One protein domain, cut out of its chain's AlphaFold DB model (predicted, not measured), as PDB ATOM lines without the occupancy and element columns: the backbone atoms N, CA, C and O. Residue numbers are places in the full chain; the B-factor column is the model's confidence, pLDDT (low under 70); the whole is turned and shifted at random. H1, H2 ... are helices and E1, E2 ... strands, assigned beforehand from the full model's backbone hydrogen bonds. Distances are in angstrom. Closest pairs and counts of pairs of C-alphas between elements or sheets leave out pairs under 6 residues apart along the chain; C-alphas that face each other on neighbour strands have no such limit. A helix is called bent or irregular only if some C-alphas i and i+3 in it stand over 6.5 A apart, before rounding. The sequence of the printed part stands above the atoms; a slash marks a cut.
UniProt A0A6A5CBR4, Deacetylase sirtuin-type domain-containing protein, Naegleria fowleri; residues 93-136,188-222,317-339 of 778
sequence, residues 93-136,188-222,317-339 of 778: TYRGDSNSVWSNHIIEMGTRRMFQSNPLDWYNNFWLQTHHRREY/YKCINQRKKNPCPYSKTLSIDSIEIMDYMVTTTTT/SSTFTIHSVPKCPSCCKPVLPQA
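What this domain is: This is residues 93 to 136, 188 to 222 and 317 to 339 of the 778 residues of the protein "Deacetylase sirtuin-type domain-containing protein" of Naegleria fowleri (UniProt A0A6A5CBR4). A single helix, H3, lies at the core, with two small two-stranded pairings at different places round it: E3 of the pair E2 and E3 packs on H3, while the other pair, E1 and E4, has only E4 near it. Two short helices, H1 and H2, precede H3 and meet it at steep angles, and long loops join much of the rest. The printed part has 102 residues, with named elements in the order H1, H2, H3, E1, H4, E2, E3, E4; the class is mixed, helices and strands, though only 43 residues are in named elements. Both pairs are antiparallel. The whole is only just compact, close to loose, with a radius of gyration of the C-alphas of 15.0 A and spans of 47 by 34 by 24 A.

How they stand to each other: H1, residues 104 to 109, and H2, residues 112 to 117, are close but not clearly touching, with the C-alphas of Glu 108 and Met 114 closest at 7.1 A; their lines are only just about perpendicular, at 72 degrees. H3, residues 119 to 131, only just touches H1, with 3 pairs of C-alphas within 8 A, made by residues 122 to 126 of H3 alone; the closest are Met 109 and Phe 126, 6.6 A, at a steep tilt of 50 degrees, opposite ways. H2 and H3 touch only at the corner, and only just, with 3 pairs; the closest C-alphas, Phe 115 and Trp 122, are 5.5 A apart. E1, residues 188 to 190, is antiparallel to E4, residues 335 to 337; N 189 and O 336 are 2.8 A apart, within hydrogen-bond range. H3 and E4 are near each other. E2, residues 216 to 219, follows H4, residues 212 to 215, by a tight link, and is antiparallel to E3, residues 319 to 322, with N 217 and O 321 at 2.8 A, within hydrogen-bond range. The closest C-alphas of H3 and E3, Asn 124 and Thr 321, are 5.1 A apart. Every O i to N i+4 pair is within range in H1 and H2, 7 of 9 in H3, and H4 is too short for one.

Where its parts are: H1 begins at C-alpha 104, (-13.713, 4.478, 47.233). H3 is 15.5 A long and only just irregular, its C-alphas 125 and 128 being 6.9 A apart. E3 is 10.0 A long and E2 9.4 A. E4 ends at C-alpha 337, (-22.982, -13.249, 43.154).

The domain as a whole: The C-alphas farthest apart, of Lys 196 and Thr 222, are 50.0 A apart. Residues 137 to 187 and 223 to 316 are not printed, with C-alpha gaps of 16.5 A and 8.8 A. The links E1 to H4 and E3 to E4 are long. The mean pLDDT of the printed part is 86.0; residues 95 to 102, 219 to 222 and 317 to 319 are under 70.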
ATOM      1  N   THR A  93      -4.069  -8.010  43.758       79.81
ATOM      2  CA  THR A  93      -4.593  -7.715  45.094       79.81
ATOM      3  C   THR A  93      -5.603  -6.575  45.040       79.81
ATOM      4  O   THR A  93      -5.579  -5.707  44.167       79.81
ATOM      5  N   TYR A  94      -6.460  -6.508  46.056       71.44
ATOM      6  CA  TYR A  94      -7.210  -5.286  46.305       71.44
ATOM      7  C   TYR A  94      -6.288  -4.142  46.756       71.44
ATOM      8  O   TYR A  94      -6.442  -3.033  46.263       71.44
ATOM      9  N   ARG A  95      -5.326  -4.390  47.657       66.94
ATOM     10  CA  ARG A  95      -4.455  -3.369  48.278       66.94
ATOM     11  C   ARG A  95      -2.969  -3.756  48.203       66.94
ATOM     12  O   ARG A  95      -2.653  -4.942  48.120       66.94
ATOM     13  N   GLY A  96      -2.071  -2.774  48.335       59.59
ATOM     14  CA  GLY A  96      -0.619  -2.970  48.460       59.59
ATOM     15  C   GLY A  96       0.195  -2.430  47.280       59.59
ATOM     16  O   GLY A  96       0.844  -1.396  47.411       59.59
ATOM     17  N   ASP A  97       0.168  -3.135  46.149       57.62
ATOM     18  CA  ASP A  97       1.050  -2.897  44.997       57.62
ATOM     19  C   ASP A  97       0.503  -1.851  44.006       57.62
ATOM     20  O   ASP A  97      -0.671  -1.482  44.058       57.62
ATOM     21  N   SER A  98       1.312  -1.441  43.019       53.06
ATOM     22  CA  SER A  98       0.911  -0.533  41.921       53.06
ATOM     23  C   SER A  98      -0.286  -1.013  41.093       53.06
ATOM     24  O   SER A  98      -0.899  -0.225  40.382       53.06
ATOM     25  N   ASN A  99      -0.596  -2.309  41.167       58.69
ATOM     26  CA  ASN A  99      -1.665  -2.965  40.417       58.69
ATOM     27  C   ASN A  99      -2.922  -3.200  41.285       58.69
ATOM     28  O   ASN A  99      -3.826  -3.923  40.870       58.69
ATOM     29  N   SER A 100      -2.957  -2.623  42.494       67.69
ATOM     30  CA  SER A 100      -4.071  -2.699  43.445       67.69
ATOM     31  C   SER A 100      -5.360  -2.120  42.867       67.69
ATOM     32  O   SER A 100      -5.351  -1.023  42.313       67.69
ATOM     33  N   VAL A 101      -6.485  -2.814  43.048       63.88
ATOM     34  CA  VAL A 101      -7.786  -2.367  42.505       63.88
ATOM     35  C   VAL A 101      -8.579  -1.455  43.465       63.88
ATOM     36  O   VAL A 101      -9.555  -0.826  43.058       63.88
ATOM     37  N   TRP A 102      -8.207  -1.379  44.750       67.56
ATOM     38  CA  TRP A 102      -9.002  -0.707  45.789       67.56
ATOM     39  C   TRP A 102      -9.127   0.806  45.582       67.56
ATOM     40  O   TRP A 102      -8.144   1.534  45.460       67.56
ATOM     41  N   SER A 103     -10.367   1.283  45.629       73.62
ATOM     42  CA  SER A 103     -10.756   2.690  45.534       73.62
ATOM     43  C   SER A 103     -12.068   2.904  46.293       73.62
ATOM     44  O   SER A 103     -12.777   1.936  46.581       73.62
ATOM     45  N   ASN A 104     -12.432   4.158  46.583       73.62
ATOM     46  CA  ASN A 104     -13.713   4.478  47.233       73.62
ATOM     47  C   ASN A 104     -14.909   3.914  46.444       73.62
ATOM     48  O   ASN A 104     -15.834   3.373  47.042       73.62
ATOM     49  N   HIS A 105     -14.825   3.932  45.110       80.31
ATOM     50  CA  HIS A 105     -15.812   3.335  44.209       80.31
ATOM     51  C   HIS A 105     -16.008   1.826  44.447       80.31
ATOM     52  O   HIS A 105     -17.137   1.351  44.400       80.31
ATOM     53  N   ILE A 106     -14.951   1.062  44.769       81.88
ATOM     54  CA  ILE A 106     -15.098  -0.360  45.132       81.88
ATOM     55  C   ILE A 106     -15.786  -0.535  46.491       81.88
ATOM     56  O   ILE A 106     -16.575  -1.464  46.634       81.88
ATOM     57  N   ILE A 107     -15.522   0.333  47.473       82.69
ATOM     58  CA  ILE A 107     -16.203   0.272  48.781       82.69
ATOM     59  C   ILE A 107     -17.702   0.542  48.606       82.69
ATOM     60  O   ILE A 107     -18.531  -0.193  49.132       82.69
ATOM     61  N   GLU A 108     -18.039   1.580  47.843       88.31
ATOM     62  CA  GLU A 108     -19.411   2.008  47.575       88.31
ATOM     63  C   GLU A 108     -20.183   0.973  46.741       88.31
ATOM     64  O   GLU A 108     -21.212   0.457  47.184       88.31
ATOM     65  N   MET A 109     -19.662   0.606  45.565       91.38
ATOM     66  CA  MET A 109     -20.301  -0.374  44.682       91.38
ATOM     67  C   MET A 109     -20.290  -1.785  45.268       91.38
ATOM     68  O   MET A 109     -21.200  -2.559  44.991       91.38
ATOM     69  N   GLY A 110     -19.337  -2.130  46.136       92.56
ATOM     70  CA  GLY A 110     -19.267  -3.418  46.832       92.56
ATOM     71  C   GLY A 110     -20.356  -3.649  47.889       92.56
ATOM     72  O   GLY A 110     -20.125  -4.411  48.825       92.56
ATOM     73  N   THR A 111     -21.521  -3.006  47.766       95.25
ATOM     74  CA  THR A 111     -22.658  -3.084  48.694       95.25
ATOM     75  C   THR A 111     -23.915  -3.665  48.040       95.25
ATOM     76  O   THR A 111     -24.226  -3.431  46.868       95.25
ATOM     77  N   ARG A 112     -24.704  -4.391  48.836       94.75
ATOM     78  CA  ARG A 112     -26.067  -4.836  48.529       94.75
ATOM     79  C   ARG A 112     -26.970  -3.637  48.236       94.75
ATOM     80  O   ARG A 112     -27.819  -3.744  47.355       94.75
ATOM     81  N   ARG A 113     -26.761  -2.500  48.910       95.38
ATOM     82  CA  ARG A 113     -27.448  -1.231  48.625       95.38
ATOM     83  C   ARG A 113     -27.264  -0.771  47.174       95.38
ATOM     84  O   ARG A 113     -28.263  -0.502  46.510       95.38
ATOM     85  N   MET A 114     -26.028  -0.723  46.665       96.19
ATOM     86  CA  MET A 114     -25.766  -0.305  45.279       96.19
ATOM     87  C   MET A 114     -26.220  -1.341  44.247       96.19
ATOM     88  O   MET A 114     -26.641  -0.974  43.153       96.19
ATOM     89  N   PHE A 115     -26.251  -2.630  44.599       96.56
ATOM     90  CA  PHE A 115     -26.952  -3.615  43.773       96.56
ATOM     91  C   PHE A 115     -28.465  -3.362  43.729       96.56
ATOM     92  O   PHE A 115     -29.085  -3.523  42.685       96.56
ATOM     93  N   GLN A 116     -29.085  -2.995  44.851       94.88
ATOM     94  CA  GLN A 116     -30.534  -2.798  44.932       94.88
ATOM     95  C   GLN A 116     -31.023  -1.531  44.216       94.88
ATOM     96  O   GLN A 116     -32.153  -1.543  43.727       94.88
ATOM     97  N   SER A 117     -30.206  -0.475  44.125       96.50
ATOM     98  CA  SER A 117     -30.567   0.763  43.418       96.50
ATOM     99  C   SER A 117     -30.597   0.583  41.896       96.50
ATOM    100  O   SER A 117     -31.568   0.988  41.257       96.50
ATOM    101  N   ASN A 118     -29.588  -0.068  41.306       96.69
ATOM    102  CA  ASN A 118     -29.592  -0.436  39.888       96.69
ATOM    103  C   ASN A 118     -28.836  -1.759  39.639       96.69
ATOM    104  O   ASN A 118     -27.642  -1.748  39.336       96.69
ATOM    105  N   PRO A 119     -29.525  -2.916  39.698       96.44
ATOM    106  CA  PRO A 119     -28.868  -4.218  39.597       96.44
ATOM    107  C   PRO A 119     -28.167  -4.477  38.254       96.44
ATOM    108  O   PRO A 119     -27.238  -5.278  38.198       96.44
ATOM    109  N   LEU A 120     -28.626  -3.850  37.163       95.75
ATOM    110  CA  LEU A 120     -28.058  -4.057  35.826       95.75
ATOM    111  C   LEU A 120     -26.770  -3.248  35.641       95.75
ATOM    112  O   LEU A 120     -25.775  -3.778  35.151       95.75
ATOM    113  N   ASP A 121     -26.783  -1.991  36.086       94.94
ATOM    114  CA  ASP A 121     -25.596  -1.134  36.131       94.94
ATOM    115  C   ASP A 121     -24.525  -1.715  37.063       94.94
ATOM    116  O   ASP A 121     -23.376  -1.863  36.657       94.94
ATOM    117  N   TRP A 122     -24.923  -2.185  38.250       96.19
ATOM    118  CA  TRP A 122     -24.030  -2.843  39.207       96.19
ATOM    119  C   TRP A 122     -23.281  -4.040  38.607       96.19
ATOM    120  O   TRP A 122     -22.074  -4.190  38.813       96.19
ATOM    121  N   TYR A 123     -23.963  -4.888  37.824       95.38
ATOM    122  CA  TYR A 123     -23.287  -5.971  37.108       95.38
ATOM    123  C   TYR A 123     -22.335  -5.426  36.033       95.38
ATOM    124  O   TYR A 123     -21.189  -5.871  35.954       95.38
ATOM    125  N   ASN A 124     -22.791  -4.470  35.221       93.12
ATOM    126  CA  ASN A 124     -22.076  -4.001  34.033       93.12
ATOM    127  C   ASN A 124     -20.858  -3.124  34.334       93.12
ATOM    128  O   ASN A 124     -19.818  -3.311  33.707       93.12
ATOM    129  N   ASN A 125     -20.976  -2.195  35.279       90.44
ATOM    130  CA  ASN A 125     -19.975  -1.164  35.549       90.44
ATOM    131  C   ASN A 125     -19.095  -1.480  36.767       90.44
ATOM    132  O   ASN A 125     -17.965  -1.004  36.826       90.44
ATOM    133  N   PHE A 126     -19.554  -2.342  37.682       91.88
ATOM    134  CA  PHE A 126     -18.738  -2.870  38.780       91.88
ATOM    135  C   PHE A 126     -18.371  -4.344  38.552       91.88
ATOM    136  O   PHE A 126     -17.268  -4.629  38.088       91.88
ATOM    137  N   TRP A 127     -19.284  -5.286  38.817       92.69
ATOM    138  CA  TRP A 127     -18.931  -6.702  39.015       92.69
ATOM    139  C   TRP A 127     -18.187  -7.354  37.840       92.69
ATOM    140  O   TRP A 127     -17.196  -8.058  38.042       92.69
ATOM    141  N   LEU A 128     -18.635  -7.137  36.600       90.56
ATOM    142  CA  LEU A 128     -17.970  -7.714  35.427       90.56
ATOM    143  C   LEU A 128     -16.577  -7.103  35.200       90.56
ATOM    144  O   LEU A 128     -15.649  -7.828  34.836       90.56
ATOM    145  N   GLN A 129     -16.408  -5.809  35.491       86.38
ATOM    146  CA  GLN A 129     -15.142  -5.086  35.330       86.38
ATOM    147  C   GLN A 129     -14.110  -5.455  36.406       86.38
ATOM    148  O   GLN A 129     -12.909  -5.417  36.142       86.38
ATOM    149  N   THR A 130     -14.552  -5.828  37.612       85.19
ATOM    150  CA  THR A 130     -13.671  -6.177  38.739       85.19
ATOM    151  C   THR A 130     -13.427  -7.678  38.886       85.19
ATOM    152  O   THR A 130     -12.286  -8.084  39.108       85.19
ATOM    153  N   HIS A 131     -14.463  -8.510  38.745       87.00
ATOM    154  CA  HIS A 131     -14.441  -9.933  39.124       87.00
ATOM    155  C   HIS A 131     -14.579 -10.913  37.957       87.00
ATOM    156  O   HIS A 131     -14.301 -12.098  38.132       87.00
ATOM    157  N   HIS A 132     -14.971 -10.446  36.767       84.69
ATOM    158  CA  HIS A 132     -15.077 -11.281  35.560       84.69
ATOM    159  C   HIS A 132     -13.960 -11.020  34.531       84.69
ATOM    160  O   HIS A 132     -14.033 -11.443  33.377       84.69
ATOM    161  N   ARG A 133     -12.879 -10.351  34.957       83.06
ATOM    162  CA  ARG A 133     -11.665 -10.160  34.153       83.06
ATOM    163  C   ARG A 133     -11.021 -11.501  33.798       83.06
ATOM    164  O   ARG A 133     -11.008 -12.436  34.601       83.06
ATOM    165  N   ARG A 134     -10.388 -11.559  32.618       81.50
ATOM    166  CA  ARG A 134      -9.706 -12.755  32.089       81.50
ATOM    167  C   ARG A 134      -8.767 -13.414  33.103       81.50
ATOM    168  O   ARG A 134      -8.700 -14.639  33.114       81.50
ATOM    169  N   GLU A 135      -8.060 -12.634  33.926       83.56
ATOM    170  CA  GLU A 135      -7.112 -13.172  34.910       83.56
ATOM    171  C   GLU A 135      -7.788 -14.135  35.899       83.56
ATOM    172  O   GLU A 135      -7.345 -15.274  36.026       83.56
ATOM    173  N   TYR A 136      -8.904 -13.729  36.518       84.75
ATOM    174  CA  TYR A 136      -9.671 -14.561  37.457       84.75
ATOM    175  C   TYR A 136     -10.186 -15.850  36.805       84.75
ATOM    176  O   TYR A 136     -10.139 -16.920  37.415       84.75
ATOM    177  N   TYR A 188     -24.017 -17.972  43.146       97.44
ATOM    178  CA  TYR A 188     -24.954 -16.858  43.314       97.44
ATOM    179  C   TYR A 188     -25.910 -17.084  44.496       97.44
ATOM    180  O   TYR A 188     -26.148 -18.211  44.928       97.44
ATOM    181  N   LYS A 189     -26.485 -15.991  45.004       96.56
ATOM    182  CA  LYS A 189     -27.437 -15.934  46.124       96.56
ATOM    183  C   LYS A 189     -28.643 -15.068  45.756       96.56
ATOM    184  O   LYS A 189     -28.521 -14.066  45.052       96.56
ATOM    185  N   CYS A 190     -29.837 -15.437  46.206       95.88
ATOM    186  CA  CYS A 190     -31.067 -14.717  45.877       95.88
ATOM    187  C   CYS A 190     -31.353 -13.586  46.874       95.88
ATOM    188  O   CYS A 190     -31.364 -13.813  48.079       95.88
ATOM    189  N   ILE A 191     -31.717 -12.392  46.391       93.62
ATOM    190  CA  ILE A 191     -32.028 -11.239  47.266       93.62
ATOM    191  C   ILE A 191     -33.371 -11.340  48.026       93.62
ATOM    192  O   ILE A 191     -33.798 -10.378  48.663       93.62
ATOM    193  N   ASN A 192     -34.093 -12.459  47.920       90.25
ATOM    194  CA  ASN A 192     -35.478 -12.601  48.379       90.25
ATOM    195  C   ASN A 192     -35.602 -12.884  49.892       90.25
ATOM    196  O   ASN A 192     -35.947 -13.991  50.292       90.25
ATOM    197  N   GLN A 193     -35.387 -11.865  50.726       82.00
ATOM    198  CA  GLN A 193     -35.429 -11.933  52.201       82.00
ATOM    199  C   GLN A 193     -36.851 -12.077  52.809       82.00
ATOM    200  O   GLN A 193     -37.146 -11.548  53.879       82.00
ATOM    201  N   ARG A 194     -37.791 -12.750  52.133       83.38
ATOM    202  CA  ARG A 194     -39.176 -12.889  52.625       83.38
ATOM    203  C   ARG A 194     -39.249 -13.808  53.851       83.38
ATOM    204  O   ARG A 194     -39.044 -15.010  53.720       83.38
ATOM    205  N   LYS A 195     -39.664 -13.255  55.003       80.44
ATOM    206  CA  LYS A 195     -39.960 -14.001  56.249       80.44
ATOM    207  C   LYS A 195     -40.951 -15.168  56.016       80.44
ATOM    208  O   LYS A 195     -40.795 -16.235  56.597       80.44
ATOM    209  N   LYS A 196     -41.957 -14.989  55.143       83.31
ATOM    210  CA  LYS A 196     -42.955 -16.016  54.773       83.31
ATOM    211  C   LYS A 196     -42.587 -16.696  53.450       83.31
ATOM    212  O   LYS A 196     -42.457 -16.012  52.436       83.31
ATOM    213  N   ASN A 197     -42.498 -18.028  53.469       82.19
ATOM    214  CA  ASN A 197     -42.001 -18.876  52.376       82.19
ATOM    215  C   ASN A 197     -40.622 -18.390  51.868       82.19
ATOM    216  O   ASN A 197     -40.530 -17.893  50.738       82.19
ATOM    217  N   PRO A 198     -39.568 -18.472  52.707       88.94
ATOM    218  CA  PRO A 198     -38.231 -18.016  52.343       88.94
ATOM    219  C   PRO A 198     -37.696 -18.778  51.128       88.94
ATOM    220  O   PRO A 198     -37.973 -19.961  50.934       88.94
ATOM    221  N   CYS A 199     -36.901 -18.096  50.305       93.81
ATOM    222  CA  CYS A 199     -36.191 -18.752  49.215       93.81
ATOM    223  C   CYS A 199     -35.045 -19.587  49.812       93.81
ATOM    224  O   CYS A 199     -34.254 -19.034  50.577       93.81
ATOM    225  N   PRO A 200     -34.868 -20.874  49.458       93.44
ATOM    226  CA  PRO A 200     -33.741 -21.651  49.983       93.44
ATOM    227  C   PRO A 200     -32.393 -21.009  49.606       93.44
ATOM    228  O   PRO A 200     -31.440 -21.041  50.382       93.44
ATOM    229  N   TYR A 201     -32.350 -20.325  48.459       96.06
ATOM    230  CA  TYR A 201     -31.188 -19.595  47.958       96.06
ATOM    231  C   TYR A 201     -30.987 -18.188  48.549       96.06
ATOM    232  O   TYR A 201     -30.063 -17.492  48.129       96.06
ATOM    233  N   SER A 202     -31.841 -17.713  49.467       93.88
ATOM    234  CA  SER A 202     -31.642 -16.419  50.151       93.88
ATOM    235  C   SER A 202     -30.979 -16.538  51.525       93.88
ATOM    236  O   SER A 202     -30.815 -15.519  52.190       93.88
ATOM    237  N   LYS A 203     -30.611 -17.753  51.960       91.69
ATOM    238  CA  LYS A 203     -29.783 -17.963  53.159       91.69
ATOM    239  C   LYS A 203     -28.915 -19.221  53.090       91.69
ATOM    240  O   LYS A 203     -27.724 -19.139  53.363       91.69
ATOM    241  N   THR A 204     -29.491 -20.363  52.719       92.75
ATOM    242  CA  THR A 204     -28.871 -21.671  52.998       92.75
ATOM    243  C   THR A 204     -28.185 -22.294  51.786       92.75
ATOM    244  O   THR A 204     -27.091 -22.835  51.918       92.75
ATOM    245  N   LEU A 205     -28.794 -22.213  50.598       95.50
ATOM    246  CA  LEU A 205     -28.264 -22.829  49.377       95.50
ATOM    247  C   LEU A 205     -27.561 -21.817  48.462       95.50
ATOM    248  O   LEU A 205     -28.005 -20.680  48.307       95.50
ATOM    249  N   SER A 206     -26.508 -22.275  47.787       96.81
ATOM    250  CA  SER A 206     -25.908 -21.600  46.630       96.81
ATOM    251  C   SER A 206     -26.712 -21.890  45.361       96.81
ATOM    252  O   SER A 206     -27.241 -22.989  45.210       96.81
ATOM    253  N   ILE A 207     -26.763 -20.942  44.425       97.38
ATOM    254  CA  ILE A 207     -27.156 -21.203  43.034       97.38
ATOM    255  C   ILE A 207     -25.873 -21.346  42.214       97.38
ATOM    256  O   ILE A 207     -25.064 -20.422  42.179       97.38
ATOM    257  N   ASP A 208     -25.703 -22.485  41.560       95.88
ATOM    258  CA  ASP A 208     -24.614 -22.816  40.632       95.88
ATOM    259  C   ASP A 208     -25.065 -22.767  39.159       95.88
ATOM    260  O   ASP A 208     -24.280 -22.437  38.278       95.88
ATOM    261  N   SER A 209     -26.349 -23.017  38.894       95.25
ATOM    262  CA  SER A 209     -26.954 -23.127  37.558       95.25
ATOM    263  C   SER A 209     -27.108 -21.807  36.769       95.25
ATOM    264  O   SER A 209     -28.089 -21.652  36.036       95.25
ATOM    265  N   ILE A 210     -26.231 -20.815  36.957       94.00
ATOM    266  CA  ILE A 210     -26.301 -19.507  36.277       94.00
ATOM    267  C   ILE A 210     -25.014 -19.263  35.486       94.00
ATOM    268  O   ILE A 210     -24.023 -18.727  35.988       94.00
ATOM    269  N   GLU A 211     -25.078 -19.611  34.203       91.81
ATOM    270  CA  GLU A 211     -24.067 -19.250  33.217       91.81
ATOM    271  C   GLU A 211     -24.208 -17.767  32.861       91.81
ATOM    272  O   GLU A 211     -25.077 -17.360  32.093       91.81
ATOM    273  N   ILE A 212     -23.343 -16.924  33.429       90.44
ATOM    274  CA  ILE A 212     -23.374 -15.470  33.189       90.44
ATOM    275  C   ILE A 212     -23.150 -15.110  31.711       90.44
ATOM    276  O   ILE A 212     -23.615 -14.066  31.259       90.44
ATOM    277  N   MET A 213     -22.505 -15.998  30.947       87.38
ATOM    278  CA  MET A 213     -22.294 -15.861  29.503       87.38
ATOM    279  C   MET A 213     -23.611 -15.805  28.713       87.38
ATOM    280  O   MET A 213     -23.698 -15.028  27.766       87.38
ATOM    281  N   ASP A 214     -24.659 -16.523  29.139       90.88
ATOM    282  CA  ASP A 214     -25.985 -16.499  28.491       90.88
ATOM    283  C   ASP A 214     -26.668 -15.125  28.600       90.88
ATOM    284  O   ASP A 214     -27.571 -14.787  27.831       90.88
ATOM    285  N   TYR A 215     -26.227 -14.305  29.557       91.50
ATOM    286  CA  TYR A 215     -26.708 -12.945  29.754       91.50
ATOM    287  C   TYR A 215     -25.880 -11.904  28.986       91.50
ATOM    288  O   TYR A 215     -26.332 -10.764  28.857       91.50
ATOM    289  N   MET A 216     -24.693 -12.251  28.473       87.81
ATOM    290  CA  MET A 216     -23.761 -11.282  27.892       87.81
ATOM    291  C   MET A 216     -24.140 -10.811  26.484       87.81
ATOM    292  O   MET A 216     -24.694 -11.545  25.669       87.81
ATOM    293  N   VAL A 217     -23.768  -9.567  26.181       83.44
ATOM    294  CA  VAL A 217     -23.789  -8.967  24.847       83.44
ATOM    295  C   VAL A 217     -22.421  -8.354  24.563       83.44
ATOM    296  O   VAL A 217     -21.946  -7.476  25.283       83.44
ATOM    297  N   THR A 218     -21.789  -8.805  23.480       70.56
ATOM    298  CA  THR A 218     -20.493  -8.289  23.027       70.56
ATOM    299  C   THR A 218     -20.688  -7.031  22.180       70.56
ATOM    300  O   THR A 218     -20.856  -7.102  20.962       70.56
ATOM    301  N   THR A 219     -20.647  -5.858  22.812       63.97
ATOM    302  CA  THR A 219     -20.616  -4.565  22.113       63.97
ATOM    303  C   THR A 219     -19.226  -4.281  21.540       63.97
ATOM    304  O   THR A 219     -18.362  -3.708  22.201       63.97
ATOM    305  N   THR A 220     -18.999  -4.672  20.282       56.84
ATOM    306  CA  THR A 220     -17.748  -4.392  19.555       56.84
ATOM    307  C   THR A 220     -17.704  -2.940  19.061       56.84
ATOM    308  O   THR A 220     -17.979  -2.650  17.893       56.84
ATOM    309  N   THR A 221     -17.349  -2.011  19.950       51.97
ATOM    310  CA  THR A 221     -17.224  -0.579  19.635       51.97
ATOM    311  C   THR A 221     -16.029  -0.316  18.713       51.97
ATOM    312  O   THR A 221     -14.914  -0.051  19.156       51.97
ATOM    313  N   THR A 222     -16.257  -0.383  17.399       44.69
ATOM    314  CA  THR A 222     -15.257  -0.011  16.387       44.69
ATOM    315  C   THR A 222     -15.102   1.511  16.339       44.69
ATOM    316  O   THR A 222     -15.854   2.198  15.645       44.69
ATOM    317  N   SER A 317     -11.097  -2.749  22.467       50.66
ATOM    318  CA  SER A 317     -11.558  -2.938  23.843       50.66
ATOM    319  C   SER A 317     -12.984  -3.490  23.828       50.66
ATOM    320  O   SER A 317     -13.936  -2.790  23.482       50.66
ATOM    321  N   SER A 318     -13.120  -4.777  24.140       56.94
ATOM    322  CA  SER A 318     -14.396  -5.489  24.175       56.94
ATOM    323  C   SER A 318     -14.950  -5.413  25.593       56.94
ATOM    324  O   SER A 318     -14.570  -6.189  26.467       56.94
ATOM    325  N   THR A 319     -15.834  -4.445  25.836       66.56
ATOM    326  CA  THR A 319     -16.546  -4.330  27.108       66.56
ATOM    327  C   THR A 319     -17.649  -5.384  27.173       66.56
ATOM    328  O   THR A 319     -18.621  -5.347  26.419       66.56
ATOM    329  N   PHE A 320     -17.490  -6.342  28.084       79.12
ATOM    330  CA  PHE A 320     -18.527  -7.324  28.383       79.12
ATOM    331  C   PHE A 320     -19.601  -6.669  29.251       79.12
ATOM    332  O   PHE A 320     -19.312  -6.168  30.337       79.12
ATOM    333  N   THR A 321     -20.838  -6.681  28.764       89.94
ATOM    334  CA  THR A 321     -22.027  -6.241  29.502       89.94
ATOM    335  C   THR A 321     -23.091  -7.326  29.419       89.94
ATOM    336  O   THR A 321     -23.089  -8.123  28.482       89.94
ATOM    337  N   ILE A 322     -23.999  -7.375  30.387       93.69
ATOM    338  CA  ILE A 322     -25.201  -8.201  30.352       93.69
ATOM    339  C   ILE A 322     -26.431  -7.373  29.968       93.69
ATOM    340  O   ILE A 322     -26.565  -6.207  30.348       93.69
ATOM    341  N   HIS A 323     -27.348  -7.993  29.222       93.81
ATOM    342  CA  HIS A 323     -28.584  -7.354  28.745       93.81
ATOM    343  C   HIS A 323     -29.744  -7.434  29.749       93.81
ATOM    344  O   HIS A 323     -30.723  -6.698  29.634       93.81
ATOM    345  N   SER A 324     -29.681  -8.362  30.704       95.44
ATOM    346  CA  SER A 324     -30.694  -8.528  31.743       95.44
ATOM    347  C   SER A 324     -30.090  -9.127  33.011       95.44
ATOM    348  O   SER A 324     -29.087  -9.830  32.965       95.44
ATOM    349  N   VAL A 325     -30.697  -8.826  34.159       96.56
ATOM    350  CA  VAL A 325     -30.216  -9.270  35.475       96.56
ATOM    351  C   VAL A 325     -30.579 -10.749  35.685       96.56
ATOM    352  O   VAL A 325     -31.768 -11.079  35.554       96.56
ATOM    353  N   PRO A 326     -29.631 -11.636  36.053       96.56
ATOM    354  CA  PRO A 326     -29.927 -13.046  36.291       96.56
ATOM    355  C   PRO A 326     -30.934 -13.258  37.428       96.56
ATOM    356  O   PRO A 326     -31.018 -12.476  38.382       96.56
ATOM    357  N   LYS A 327     -31.742 -14.320  37.317       96.56
ATOM    358  CA  LYS A 327     -32.907 -14.569  38.182       96.56
ATOM    359  C   LYS A 327     -32.808 -15.916  38.885       96.56
ATOM    360  O   LYS A 327     -32.395 -16.908  38.302       96.56
ATOM    361  N   CYS A 328     -33.252 -15.949  40.136       96.81
ATOM    362  CA  CYS A 328     -33.262 -17.152  40.956       96.81
ATOM    363  C   CYS A 328     -34.241 -18.199  40.390       96.81
ATOM    364  O   CYS A 328     -35.410 -17.853  40.181       96.81
ATOM    365  N   PRO A 329     -33.831 -19.472  40.224       95.31
ATOM    366  CA  PRO A 329     -34.693 -20.512  39.660       95.31
ATOM    367  C   PRO A 329     -35.901 -20.854  40.549       95.31
ATOM    368  O   PRO A 329     -36.935 -21.267  40.037       95.31
ATOM    369  N   SER A 330     -35.815 -20.636  41.869       94.62
ATOM    370  CA  SER A 330     -36.908 -20.940  42.812       94.62
ATOM    371  C   SER A 330     -37.999 -19.862  42.884       94.62
ATOM    372  O   SER A 330     -39.160 -20.193  43.114       94.62
ATOM    373  N   CYS A 331     -37.658 -18.575  42.731       94.69
ATOM    374  CA  CYS A 331     -38.608 -17.482  43.000       94.69
ATOM    375  C   CYS A 331     -38.522 -16.280  42.039       94.69
ATOM    376  O   CYS A 331     -39.107 -15.231  42.317       94.69
ATOM    377  N   CYS A 332     -37.760 -16.397  40.947       94.50
ATOM    378  CA  CYS A 332     -37.605 -15.423  39.854       94.50
ATOM    379  C   CYS A 332     -37.161 -13.994  40.243       94.50
ATOM    380  O   CYS A 332     -37.129 -13.104  39.390       94.50
ATOM    381  N   LYS A 333     -36.796 -13.757  41.508       95.62
ATOM    382  CA  LYS A 333     -36.167 -12.512  41.975       95.62
ATOM    383  C   LYS A 333     -34.706 -12.437  41.504       95.62
ATOM    384  O   LYS A 333     -34.122 -13.492  41.251       95.62
ATOM    385  N   PRO A 334     -34.113 -11.231  41.404       96.75
ATOM    386  CA  PRO A 334     -32.700 -11.069  41.068       96.75
ATOM    387  C   PRO A 334     -31.767 -11.902  41.953       96.75
ATOM    388  O   PRO A 334     -32.088 -12.202  43.112       96.75
ATOM    389  N   VAL A 335     -30.597 -12.238  41.415       96.69
ATOM    390  CA  VAL A 335     -29.495 -12.820  42.188       96.69
ATOM    391  C   VAL A 335     -28.304 -11.876  42.245       96.69
ATOM    392  O   VAL A 335     -27.960 -11.214  41.264       96.69
ATOM    393  N   LEU A 336     -27.665 -11.872  43.406       95.94
ATOM    394  CA  LEU A 336     -26.303 -11.400  43.591       95.94
ATOM    395  C   LEU A 336     -25.331 -12.564  43.346       95.94
ATOM    396  O   LEU A 336     -25.699 -13.716  43.581       95.94
ATOM    397  N   PRO A 337     -24.076 -12.300  42.966       96.00
ATOM    398  CA  PRO A 337     -22.982 -13.249  43.154       96.00
ATOM    399  C   PRO A 337     -22.838 -13.625  44.637       96.00
ATOM    400  O   PRO A 337     -23.226 -12.862  45.522       96.00
ATOM    401  N   GLN A 338     -22.268 -14.790  44.942       96.19
ATOM    402  CA  GLN A 338     -22.177 -15.283  46.321       96.19
ATOM    403  C   GLN A 338     -21.150 -14.524  47.189       96.19
ATOM    404  O   GLN A 338     -21.124 -14.725  48.402       96.19
ATOM    405  N   ALA A 339     -20.351 -13.621  46.611       95.44
ATOM    406  CA  ALA A 339     -19.414 -12.775  47.351       95.44
ATOM    407  C   ALA A 339     -20.097 -12.011  48.503       95.44
ATOM    408  O   ALA A 339     -21.176 -11.448  48.308       95.44
TER     409      ALA A 339